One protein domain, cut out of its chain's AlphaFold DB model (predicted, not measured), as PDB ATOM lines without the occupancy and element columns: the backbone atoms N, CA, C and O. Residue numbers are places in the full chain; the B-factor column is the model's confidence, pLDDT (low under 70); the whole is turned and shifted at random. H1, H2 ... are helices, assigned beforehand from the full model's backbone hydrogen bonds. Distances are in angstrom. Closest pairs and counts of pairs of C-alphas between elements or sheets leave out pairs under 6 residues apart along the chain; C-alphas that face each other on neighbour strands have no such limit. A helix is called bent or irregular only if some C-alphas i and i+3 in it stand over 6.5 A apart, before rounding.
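What this domain is: This is residues 57 to 128 of the 266 residues of an uncharacterized protein of Aphanomyces euteiches (UniProt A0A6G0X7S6). Two long helices, H1 and then the longer H2, meet only near a tight turn and open out from it as a V, with the gap between the two arms empty. Away from the corner both arms stick out free, residues 57 to 78 on the one side and residues 93 to 128 on the other. The printed part has 72 residues with two named helices, in the order H1, H2, and no named strand; the class is all helix. The whole is extended, with a radius of gyration of the C-alphas of 21.8 A, and flat, spanning 65 by 42 by 6 A.

Where its parts are: The printed part begins with H1, residues 57 to 82, which runs 36.8 A from C-alpha 57 at (63.977, 54.701, 330.349) to C-alpha 82 at (48.069, 32.707, 305.433). After residues 83 to 85 comes H2, residues 86 to 127, the longest helix by residues. It runs 60.7 A from C-alpha 86 at (45.288, 24.912, 303.510) to C-alpha 127 at (78.560, 12.375, 352.666).

How they stand to each other: H1 and H2 are close but not clearly touching, with 2 pairs of C-alphas within 8 A. Their closest C-alphas, those of Ala 82 and Ala 88, are 5.4 A apart. The helices run opposite ways at a steep tilt of 47 degrees, and their centres are 28.7 A apart. In H1 and H2 every O i to N i+4 pair is within hydrogen-bond range. Neither helix is bent.

The domain as a whole: The two C-alphas farthest apart, those of Lys 84 and Arg 128, are 66.3 A apart. The C-alphas of Val 57 and Arg 128, the first and last printed, are 49.3 A apart. The printed part has no cut, and the link from H1 to H2 is tight, with 3 residues. The mean pLDDT of the printed part is 87.3; residues 78 to 84 and residue 128 are under 70.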
ATOM      1  N   VAL A  57      64.976  55.750 330.074       86.44
ATOM      2  CA  VAL A  57      63.977  54.701 330.349       86.44
ATOM      3  C   VAL A  57      62.652  54.998 329.644       86.44
ATOM      4  O   VAL A  57      62.079  54.101 329.029       86.44
ATOM      5  N   ASN A  58      62.183  56.248 329.665       87.06
ATOM      6  CA  ASN A  58      60.950  56.640 328.978       87.06
ATOM      7  C   ASN A  58      61.083  56.530 327.450       87.06
ATOM      8  O   ASN A  58      60.149  56.098 326.777       87.06
ATOM      9  N   GLN A  59      62.247  56.881 326.897       89.12
ATOM     10  CA  GLN A  59      62.536  56.737 325.472       89.12
ATOM     11  C   GLN A  59      62.554  55.262 325.052       89.12
ATOM     12  O   GLN A  59      61.951  54.907 324.041       89.12
ATOM     13  N   LEU A  60      63.184  54.392 325.845       89.38
ATOM     14  CA  LEU A  60      63.203  52.949 325.599       89.38
ATOM     15  C   LEU A  60      61.801  52.340 325.712       89.38
ATOM     16  O   LEU A  60      61.419  51.525 324.877       89.38
ATOM     17  N   GLN A  61      60.994  52.768 326.684       90.25
ATOM     18  CA  GLN A  61      59.597  52.342 326.801       90.25
ATOM     19  C   GLN A  61      58.758  52.771 325.591       90.25
ATOM     20  O   GLN A  61      57.983  51.970 325.070       90.25
ATOM     21  N   ALA A  62      58.946  53.999 325.100       91.19
ATOM     22  CA  ALA A  62      58.286  54.472 323.888       91.19
ATOM     23  C   ALA A  62      58.713  53.660 322.654       91.19
ATOM     24  O   ALA A  62      57.868  53.266 321.852       91.19
ATOM     25  N   GLN A  63      60.004  53.339 322.524       92.50
ATOM     26  CA  GLN A  63      60.509  52.481 321.447       92.50
ATOM     27  C   GLN A  63      59.933  51.065 321.520       92.50
ATOM     28  O   GLN A  63      59.512  50.530 320.496       92.50
ATOM     29  N   ILE A  64      59.844  50.473 322.715       93.25
ATOM     30  CA  ILE A  64      59.204  49.167 322.921       93.25
ATOM     31  C   ILE A  64      57.739  49.218 322.479       93.25
ATOM     32  O   ILE A  64      57.294  48.316 321.773       93.25
ATOM     33  N   ALA A  65      57.000  50.273 322.834       92.38
ATOM     34  CA  ALA A  65      55.601  50.422 322.440       92.38
ATOM     35  C   ALA A  65      55.439  50.510 320.911       92.38
ATOM     36  O   ALA A  65      54.599  49.814 320.336       92.38
ATOM     37  N   VAL A  66      56.292  51.292 320.239       93.75
ATOM     38  CA  VAL A  66      56.299  51.416 318.771       93.75
ATOM     39  C   VAL A  66      56.627  50.077 318.105       93.75
ATOM     40  O   VAL A  66      55.936  49.660 317.175       93.75
ATOM     41  N   LEU A  67      57.648  49.370 318.592       92.50
ATOM     42  CA  LEU A  67      58.048  48.069 318.050       92.50
ATOM     43  C   LEU A  67      56.972  46.996 318.273       92.50
ATOM     44  O   LEU A  67      56.718  46.181 317.386       92.50
ATOM     45  N   GLN A  68      56.287  47.015 319.419       92.31
ATOM     46  CA  GLN A  68      55.145  46.138 319.687       92.31
ATOM     47  C   GLN A  68      53.985  46.405 318.722       92.31
ATOM     48  O   GLN A  68      53.350  45.463 318.245       92.31
ATOM     49  N   GLU A  69      53.708  47.669 318.405       92.31
ATOM     50  CA  GLU A  69      52.665  48.028 317.446       92.31
ATOM     51  C   GLU A  69      53.027  47.590 316.019       92.31
ATOM     52  O   GLU A  69      52.188  47.033 315.306       92.31
ATOM     53  N   GLN A  70      54.288  47.769 315.614       90.75
ATOM     54  CA  GLN A  70      54.801  47.290 314.326       90.75
ATOM     55  C   GLN A  70      54.713  45.764 314.207       90.75
ATOM     56  O   GLN A  70      54.269  45.259 313.175       90.75
ATOM     57  N   LEU A  71      55.053  45.028 315.271       90.31
ATOM     58  CA  LEU A  71      54.901  43.574 315.310       90.31
ATOM     59  C   LEU A  71      53.441  43.146 315.157       90.31
ATOM     60  O   LEU A  71      53.157  42.262 314.350       90.31
ATOM     61  N   LYS A  72      52.511  43.791 315.871       88.44
ATOM     62  CA  LYS A  72      51.075  43.494 315.747       88.44
ATOM     63  C   LYS A  72      50.563  43.739 314.326       88.44
ATOM     64  O   LYS A  72      49.859  42.895 313.781       88.44
ATOM     65  N   LYS A  73      50.956  44.850 313.693       87.44
ATOM     66  CA  LYS A  73      50.590  45.160 312.296       87.44
ATOM     67  C   LYS A  73      51.163  44.134 311.310       87.44
ATOM     68  O   LYS A  73      50.459  43.686 310.405       87.44
ATOM     69  N   ALA A  74      52.417  43.722 311.498       83.94
ATOM     70  CA  ALA A  74      53.053  42.699 310.669       83.94
ATOM     71  C   ALA A  74      52.388  41.320 310.835       83.94
ATOM     72  O   ALA A  74      52.141  40.637 309.839       83.94
ATOM     73  N   GLN A  75      52.037  40.937 312.069       81.94
ATOM     74  CA  GLN A  75      51.299  39.707 312.369       81.94
ATOM     75  C   GLN A  75      49.936  39.686 311.667       81.94
ATOM     76  O   GLN A  75      49.658  38.746 310.928       81.94
ATOM     77  N   GLN A  76      49.151  40.760 311.785       80.25
ATOM     78  CA  GLN A  76      47.842  40.883 311.126       80.25
ATOM     79  C   GLN A  76      47.941  40.789 309.591       80.25
ATOM     80  O   GLN A  76      47.131  40.124 308.946       80.25
ATOM     81  N   SER A  77      48.966  41.403 308.987       76.25
ATOM     82  CA  SER A  77      49.224  41.302 307.541       76.25
ATOM     83  C   SER A  77      49.621  39.882 307.106       76.25
ATOM     84  O   SER A  77      49.259  39.446 306.011       76.25
ATOM     85  N   CYS A  78      50.388  39.155 307.922       69.44
ATOM     86  CA  CYS A  78      50.762  37.767 307.637       69.44
ATOM     87  C   CYS A  78      49.577  36.806 307.797       69.44
ATOM     88  O   CYS A  78      49.383  35.941 306.943       69.44
ATOM     89  N   GLU A  79      48.748  36.985 308.825       69.75
ATOM     90  CA  GLU A  79      47.542  36.180 309.061       69.75
ATOM     91  C   GLU A  79      46.530  36.314 307.911       69.75
ATOM     92  O   GLU A  79      46.012  35.310 307.421       69.75
ATOM     93  N   ALA A  80      46.341  37.529 307.381       68.75
ATOM     94  CA  ALA A  80      45.485  37.783 306.218       68.75
ATOM     95  C   ALA A  80      45.992  37.140 304.906       68.75
ATOM     96  O   ALA A  80      45.218  36.937 303.967       68.75
ATOM     97  N   LYS A  81      47.293  36.827 304.812       65.56
ATOM     98  CA  LYS A  81      47.897  36.124 303.664       65.56
ATOM     99  C   LYS A  81      47.896  34.605 303.852       65.56
ATOM    100  O   LYS A  81      47.721  33.879 302.875       65.56
ATOM    101  N   ALA A  82      48.054  34.128 305.087       60.12
ATOM    102  CA  ALA A  82      48.069  32.707 305.433       60.12
ATOM    103  C   ALA A  82      46.693  32.029 305.282       60.12
ATOM    104  O   ALA A  82      46.634  30.834 305.007       60.12
ATOM    105  N   SER A  83      45.587  32.781 305.373       58.78
ATOM    106  CA  SER A  83      44.220  32.245 305.245       58.78
ATOM    107  C   SER A  83      43.848  31.725 303.846       58.78
ATOM    108  O   SER A  83      42.771  31.161 303.670       58.78
ATOM    109  N   LYS A  84      44.713  31.908 302.837       65.94
ATOM    110  CA  LYS A  84      44.415  31.590 301.430       65.94
ATOM    111  C   LYS A  84      44.900  30.207 300.969       65.94
ATOM    112  O   LYS A  84      44.633  29.840 299.831       65.94
ATOM    113  N   SER A  85      45.592  29.428 301.811       75.38
ATOM    114  CA  SER A  85      46.078  28.082 301.459       75.38
ATOM    115  C   SER A  85      46.021  27.120 302.649       75.38
ATOM    116  O   SER A  85      46.575  27.409 303.708       75.38
ATOM    117  N   ALA A  86      45.403  25.946 302.472       79.62
ATOM    118  CA  ALA A  86      45.288  24.912 303.510       79.62
ATOM    119  C   ALA A  86      46.656  24.462 304.071       79.62
ATOM    120  O   ALA A  86      46.792  24.194 305.263       79.62
ATOM    121  N   TRP A  87      47.697  24.469 303.232       82.44
ATOM    122  CA  TRP A  87      49.072  24.155 303.634       82.44
ATOM    123  C   TRP A  87      49.710  25.238 304.502       82.44
ATOM    124  O   TRP A  87      50.497  24.923 305.391       82.44
ATOM    125  N   ALA A  88      49.359  26.506 304.277       81.75
ATOM    126  CA  ALA A  88      49.844  27.602 305.110       81.75
ATOM    127  C   ALA A  88      49.264  27.502 306.532       81.75
ATOM    128  O   ALA A  88      49.998  27.689 307.500       81.75
ATOM    129  N   GLY A  89      47.987  27.120 306.662       82.00
ATOM    130  CA  GLY A  89      47.369  26.819 307.959       82.00
ATOM    131  C   GLY A  89      48.068  25.668 308.687       82.00
ATOM    132  O   GLY A  89      48.515  25.841 309.821       82.00
ATOM    133  N   ALA A  90      48.261  24.535 308.004       85.31
ATOM    134  CA  ALA A  90      48.942  23.369 308.570       85.31
ATOM    135  C   ALA A  90      50.400  23.663 308.982       85.31
ATOM    136  O   ALA A  90      50.841  23.232 310.045       85.31
ATOM    137  N   ALA A  91      51.147  24.439 308.188       88.00
ATOM    138  CA  ALA A  91      52.518  24.830 308.516       88.00
ATOM    139  C   ALA A  91      52.588  25.746 309.753       88.00
ATOM    140  O   ALA A  91      53.482  25.598 310.588       88.00
ATOM    141  N   VAL A  92      51.629  26.668 309.906       85.81
ATOM    142  CA  VAL A  92      51.524  27.525 311.098       85.81
ATOM    143  C   VAL A  92      51.189  26.697 312.338       85.81
ATOM    144  O   VAL A  92      51.781  26.923 313.394       85.81
ATOM    145  N   GLU A  93      50.283  25.724 312.233       89.00
ATOM    146  CA  GLU A  93      49.979  24.806 313.335       89.00
ATOM    147  C   GLU A  93      51.191  23.958 313.723       89.00
ATOM    148  O   GLU A  93      51.552  23.919 314.899       89.00
ATOM    149  N   GLN A  94      51.891  23.360 312.755       91.50
ATOM    150  CA  GLN A  94      53.119  22.601 313.014       91.50
ATOM    151  C   GLN A  94      54.204  23.455 313.679       91.50
ATOM    152  O   GLN A  94      54.874  22.991 314.601       91.50
ATOM    153  N   LEU A  95      54.355  24.719 313.269       92.00
ATOM    154  CA  LEU A  95      55.285  25.652 313.904       92.00
ATOM    155  C   LEU A  95      54.874  25.965 315.350       92.00
ATOM    156  O   LEU A  95      55.733  25.982 316.232       92.00
ATOM    157  N   LYS A  96      53.576  26.156 315.620       92.31
ATOM    158  CA  LYS A  96      53.058  26.341 316.986       92.31
ATOM    159  C   LYS A  96      53.317  25.110 317.855       92.31
ATOM    160  O   LYS A  96      53.813  25.267 318.968       92.31
ATOM    161  N   PHE A  97      53.042  23.906 317.350       95.25
ATOM    162  CA  PHE A  97      53.316  22.660 318.070       95.25
ATOM    163  C   PHE A  97      54.808  22.484 318.344       95.25
ATOM    164  O   PHE A  97      55.183  22.232 319.483       95.25
ATOM    165  N   ARG A  98      55.667  22.713 317.345       95.75
ATOM    166  CA  ARG A  98      57.124  22.670 317.521       95.75
ATOM    167  C   ARG A  98      57.585  23.646 318.598       95.75
ATOM    168  O   ARG A  98      58.358  23.262 319.468       95.75
ATOM    169  N   ASN A  99      57.127  24.895 318.548       94.75
ATOM    170  CA  ASN A  99      57.513  25.905 319.532       94.75
ATOM    171  C   ASN A  99      57.038  25.528 320.937       94.75
ATOM    172  O   ASN A  99      57.805  25.667 321.886       94.75
ATOM    173  N   LYS A 100      55.818  24.990 321.061       96.19
ATOM    174  CA  LYS A 100      55.290  24.485 322.329       96.19
ATOM    175  C   LYS A 100      56.149  23.341 322.873       96.19
ATOM    176  O   LYS A 100      56.592  23.414 324.012       96.19
ATOM    177  N   SER A 101      56.470  22.346 322.047       95.44
ATOM    178  CA  SER A 101      57.329  21.229 322.452       95.44
ATOM    179  C   SER A 101      58.747  21.676 322.816       95.44
ATOM    180  O   SER A 101      59.322  21.161 323.766       95.44
ATOM    181  N   MET A 102      59.316  22.656 322.106       96.31
ATOM    182  CA  MET A 102      60.626  23.226 322.447       96.31
ATOM    183  C   MET A 102      60.595  23.950 323.797       96.31
ATOM    184  O   MET A 102      61.525  23.810 324.588       96.31
ATOM    185  N   GLN A 103      59.521  24.692 324.075       96.50
ATOM    186  CA  GLN A 103      59.332  25.366 325.354       96.50
ATOM    187  C   GLN A 103      59.172  24.355 326.497       96.50
ATOM    188  O   GLN A 103      59.869  24.464 327.502       96.50
ATOM    189  N   GLU A 104      58.325  23.339 326.330       96.38
ATOM    190  CA  GLU A 104      58.150  22.263 327.314       96.38
ATOM    191  C   GLU A 104      59.464  21.517 327.564       96.38
ATOM    192  O   GLU A 104      59.839  21.297 328.711       96.38
ATOM    193  N   ASN A 105      60.226  21.205 326.513       96.75
ATOM    194  CA  ASN A 105      61.516  20.540 326.665       96.75
ATOM    195  C   ASN A 105      62.527  21.419 327.422       96.75
ATOM    196  O   ASN A 105      63.242  20.927 328.291       96.75
ATOM    197  N   SER A 106      62.554  22.732 327.158       95.62
ATOM    198  CA  SER A 106      63.399  23.656 327.927       95.62
ATOM    199  C   SER A 106      63.018  23.693 329.412       95.62
ATOM    200  O   SER A 106      63.896  23.591 330.264       95.62
ATOM    201  N   GLN A 107      61.719  23.712 329.727       96.06
ATOM    202  CA  GLN A 107      61.223  23.676 331.107       96.06
ATOM    203  C   GLN A 107      61.580  22.365 331.809       96.06
ATOM    204  O   GLN A 107      61.974  22.372 332.971       96.06
ATOM    205  N   LEU A 108      61.473  21.235 331.106       97.38
ATOM    206  CA  LEU A 108      61.860  19.929 331.636       97.38
ATOM    207  C   LEU A 108      63.365  19.861 331.910       97.38
ATOM    208  O   LEU A 108      63.766  19.363 332.958       97.38
ATOM    209  N   HIS A 109      64.199  20.389 331.012       97.25
ATOM    210  CA  HIS A 109      65.643  20.460 331.230       97.25
ATOM    211  C   HIS A 109      66.019  21.336 332.427       97.25
ATOM    212  O   HIS A 109      66.908  20.962 333.192       97.25
ATOM    213  N   ASP A 110      65.343  22.470 332.612       95.62
ATOM    214  CA  ASP A 110      65.568  23.330 333.772       95.62
ATOM    215  C   ASP A 110      65.116  22.642 335.071       95.62
ATOM    216  O   ASP A 110      65.881  22.600 336.032       95.62
ATOM    217  N   ALA A 111      63.957  21.975 335.073       95.06
ATOM    218  CA  ALA A 111      63.484  21.200 336.223       95.06
ATOM    219  C   ALA A 111      64.410  20.020 336.579       95.06
ATOM    220  O   ALA A 111      64.580  19.692 337.755       95.06
ATOM    221  N   ILE A 112      65.022  19.367 335.583       96.94
ATOM    222  CA  ILE A 112      66.036  18.327 335.813       96.94
ATOM    223  C   ILE A 112      67.274  18.937 336.471       96.94
ATOM    224  O   ILE A 112      67.754  18.389 337.460       96.94
ATOM    225  N   ARG A 113      67.752  20.088 335.980       95.31
ATOM    226  CA  ARG A 113      68.920  20.776 336.549       95.31
ATOM    227  C   ARG A 113      68.697  21.142 338.016       95.31
ATOM    228  O   ARG A 113      69.552  20.851 338.845       95.31
ATOM    229  N   GLU A 114      67.531  21.695 338.349       95.00
ATOM    230  CA  GLU A 114      67.161  22.013 339.736       95.00
ATOM    231  C   GLU A 114      67.167  20.769 340.636       95.00
ATOM    232  O   GLU A 114      67.654  20.802 341.770       95.00
ATOM    233  N   ARG A 115      66.652  19.639 340.135       93.88
ATOM    234  CA  ARG A 115      66.657  18.380 340.890       93.88
ATOM    235  C   ARG A 115      68.057  17.802 341.054       93.88
ATOM    236  O   ARG A 115      68.360  17.314 342.141       93.88
ATOM    237  N   ASP A 116      68.905  17.881 340.036       95.69
ATOM    238  CA  ASP A 116      70.302  17.451 340.127       95.69
ATOM    239  C   ASP A 116      71.077  18.290 341.148       95.69
ATOM    240  O   ASP A 116      71.816  17.740 341.967       95.69
ATOM    241  N   GLU A 117      70.873  19.608 341.165       94.19
ATOM    242  CA  GLU A 117      71.458  20.503 342.169       94.19
ATOM    243  C   GLU A 117      71.000  20.139 343.588       94.19
ATOM    244  O   GLU A 117      71.818  20.064 344.510       94.19
ATOM    245  N   TYR A 118      69.711  19.835 343.765       93.75
ATOM    246  CA  TYR A 118      69.168  19.391 345.047       93.75
ATOM    247  C   TYR A 118      69.741  18.038 345.491       93.75
ATOM    248  O   TYR A 118      70.138  17.882 346.648       93.75
ATOM    249  N   ILE A 119      69.850  17.066 344.580       93.50
ATOM    250  CA  ILE A 119      70.460  15.762 344.867       93.50
ATOM    251  C   ILE A 119      71.925  15.942 345.265       93.50
ATOM    252  O   ILE A 119      72.349  15.382 346.274       93.50
ATOM    253  N   GLN A 120      72.692  16.755 344.537       92.06
ATOM    254  CA  GLN A 120      74.085  17.049 344.879       92.06
ATOM    255  C   GLN A 120      74.203  17.742 346.239       92.06
ATOM    256  O   GLN A 120      75.129  17.463 347.002       92.06
ATOM    257  N   HIS A 121      73.271  18.634 346.573       88.88
ATOM    258  CA  HIS A 121      73.219  19.269 347.882       88.88
ATOM    259  C   HIS A 121      72.966  18.246 349.000       88.88
ATOM    260  O   HIS A 121      73.717  18.205 349.976       88.88
ATOM    261  N   LEU A 122      71.980  17.361 348.829       88.50
ATOM    262  CA  LEU A 122      71.702  16.286 349.783       88.50
ATOM    263  C   LEU A 122      72.868  15.306 349.907       88.50
ATOM    264  O   LEU A 122      73.239  14.934 351.017       88.50
ATOM    265  N   GLN A 123      73.495  14.928 348.794       87.31
ATOM    266  CA  GLN A 123      74.690  14.090 348.801       87.31
ATOM    267  C   GLN A 123      75.818  14.751 349.591       87.31
ATOM    268  O   GLN A 123      76.448  14.080 350.399       87.31
ATOM    269  N   LYS A 124      76.043  16.062 349.443       84.50
ATOM    270  CA  LYS A 124      77.027  16.786 350.263       84.50
ATOM    271  C   LYS A 124      76.681  16.743 351.751       84.50
ATOM    272  O   LYS A 124      77.590  16.584 352.555       84.50
ATOM    273  N   ILE A 125      75.407  16.861 352.123       80.56
ATOM    274  CA  ILE A 125      74.971  16.781 353.527       80.56
ATOM    275  C   ILE A 125      75.176  15.370 354.091       80.56
ATOM    276  O   ILE A 125      75.674  15.233 355.201       80.56
ATOM    277  N   ILE A 126      74.822  14.332 353.331       77.12
ATOM    278  CA  ILE A 126      74.902  12.934 353.779       77.12
ATOM    279  C   ILE A 126      76.356  12.436 353.801       77.12
ATOM    280  O   ILE A 126      76.765  11.762 354.743       77.12
ATOM    281  N   LEU A 127      77.148  12.767 352.774       74.88
ATOM    282  CA  LEU A 127      78.560  12.375 352.666       74.88
ATOM    283  C   LEU A 127      79.468  13.184 353.588       74.88
ATOM    284  O   LEU A 127      80.535  12.697 353.973       74.88
ATOM    285  N   ARG A 128      79.069  14.404 353.971       68.06
ATOM    286  CA  ARG A 128      79.680  15.092 355.105       68.06
ATOM    287  C   ARG A 128      79.288  14.289 356.332       68.06
ATOM    288  O   ARG A 128      78.249  14.553 356.919       68.06
TER     289      ARG A 128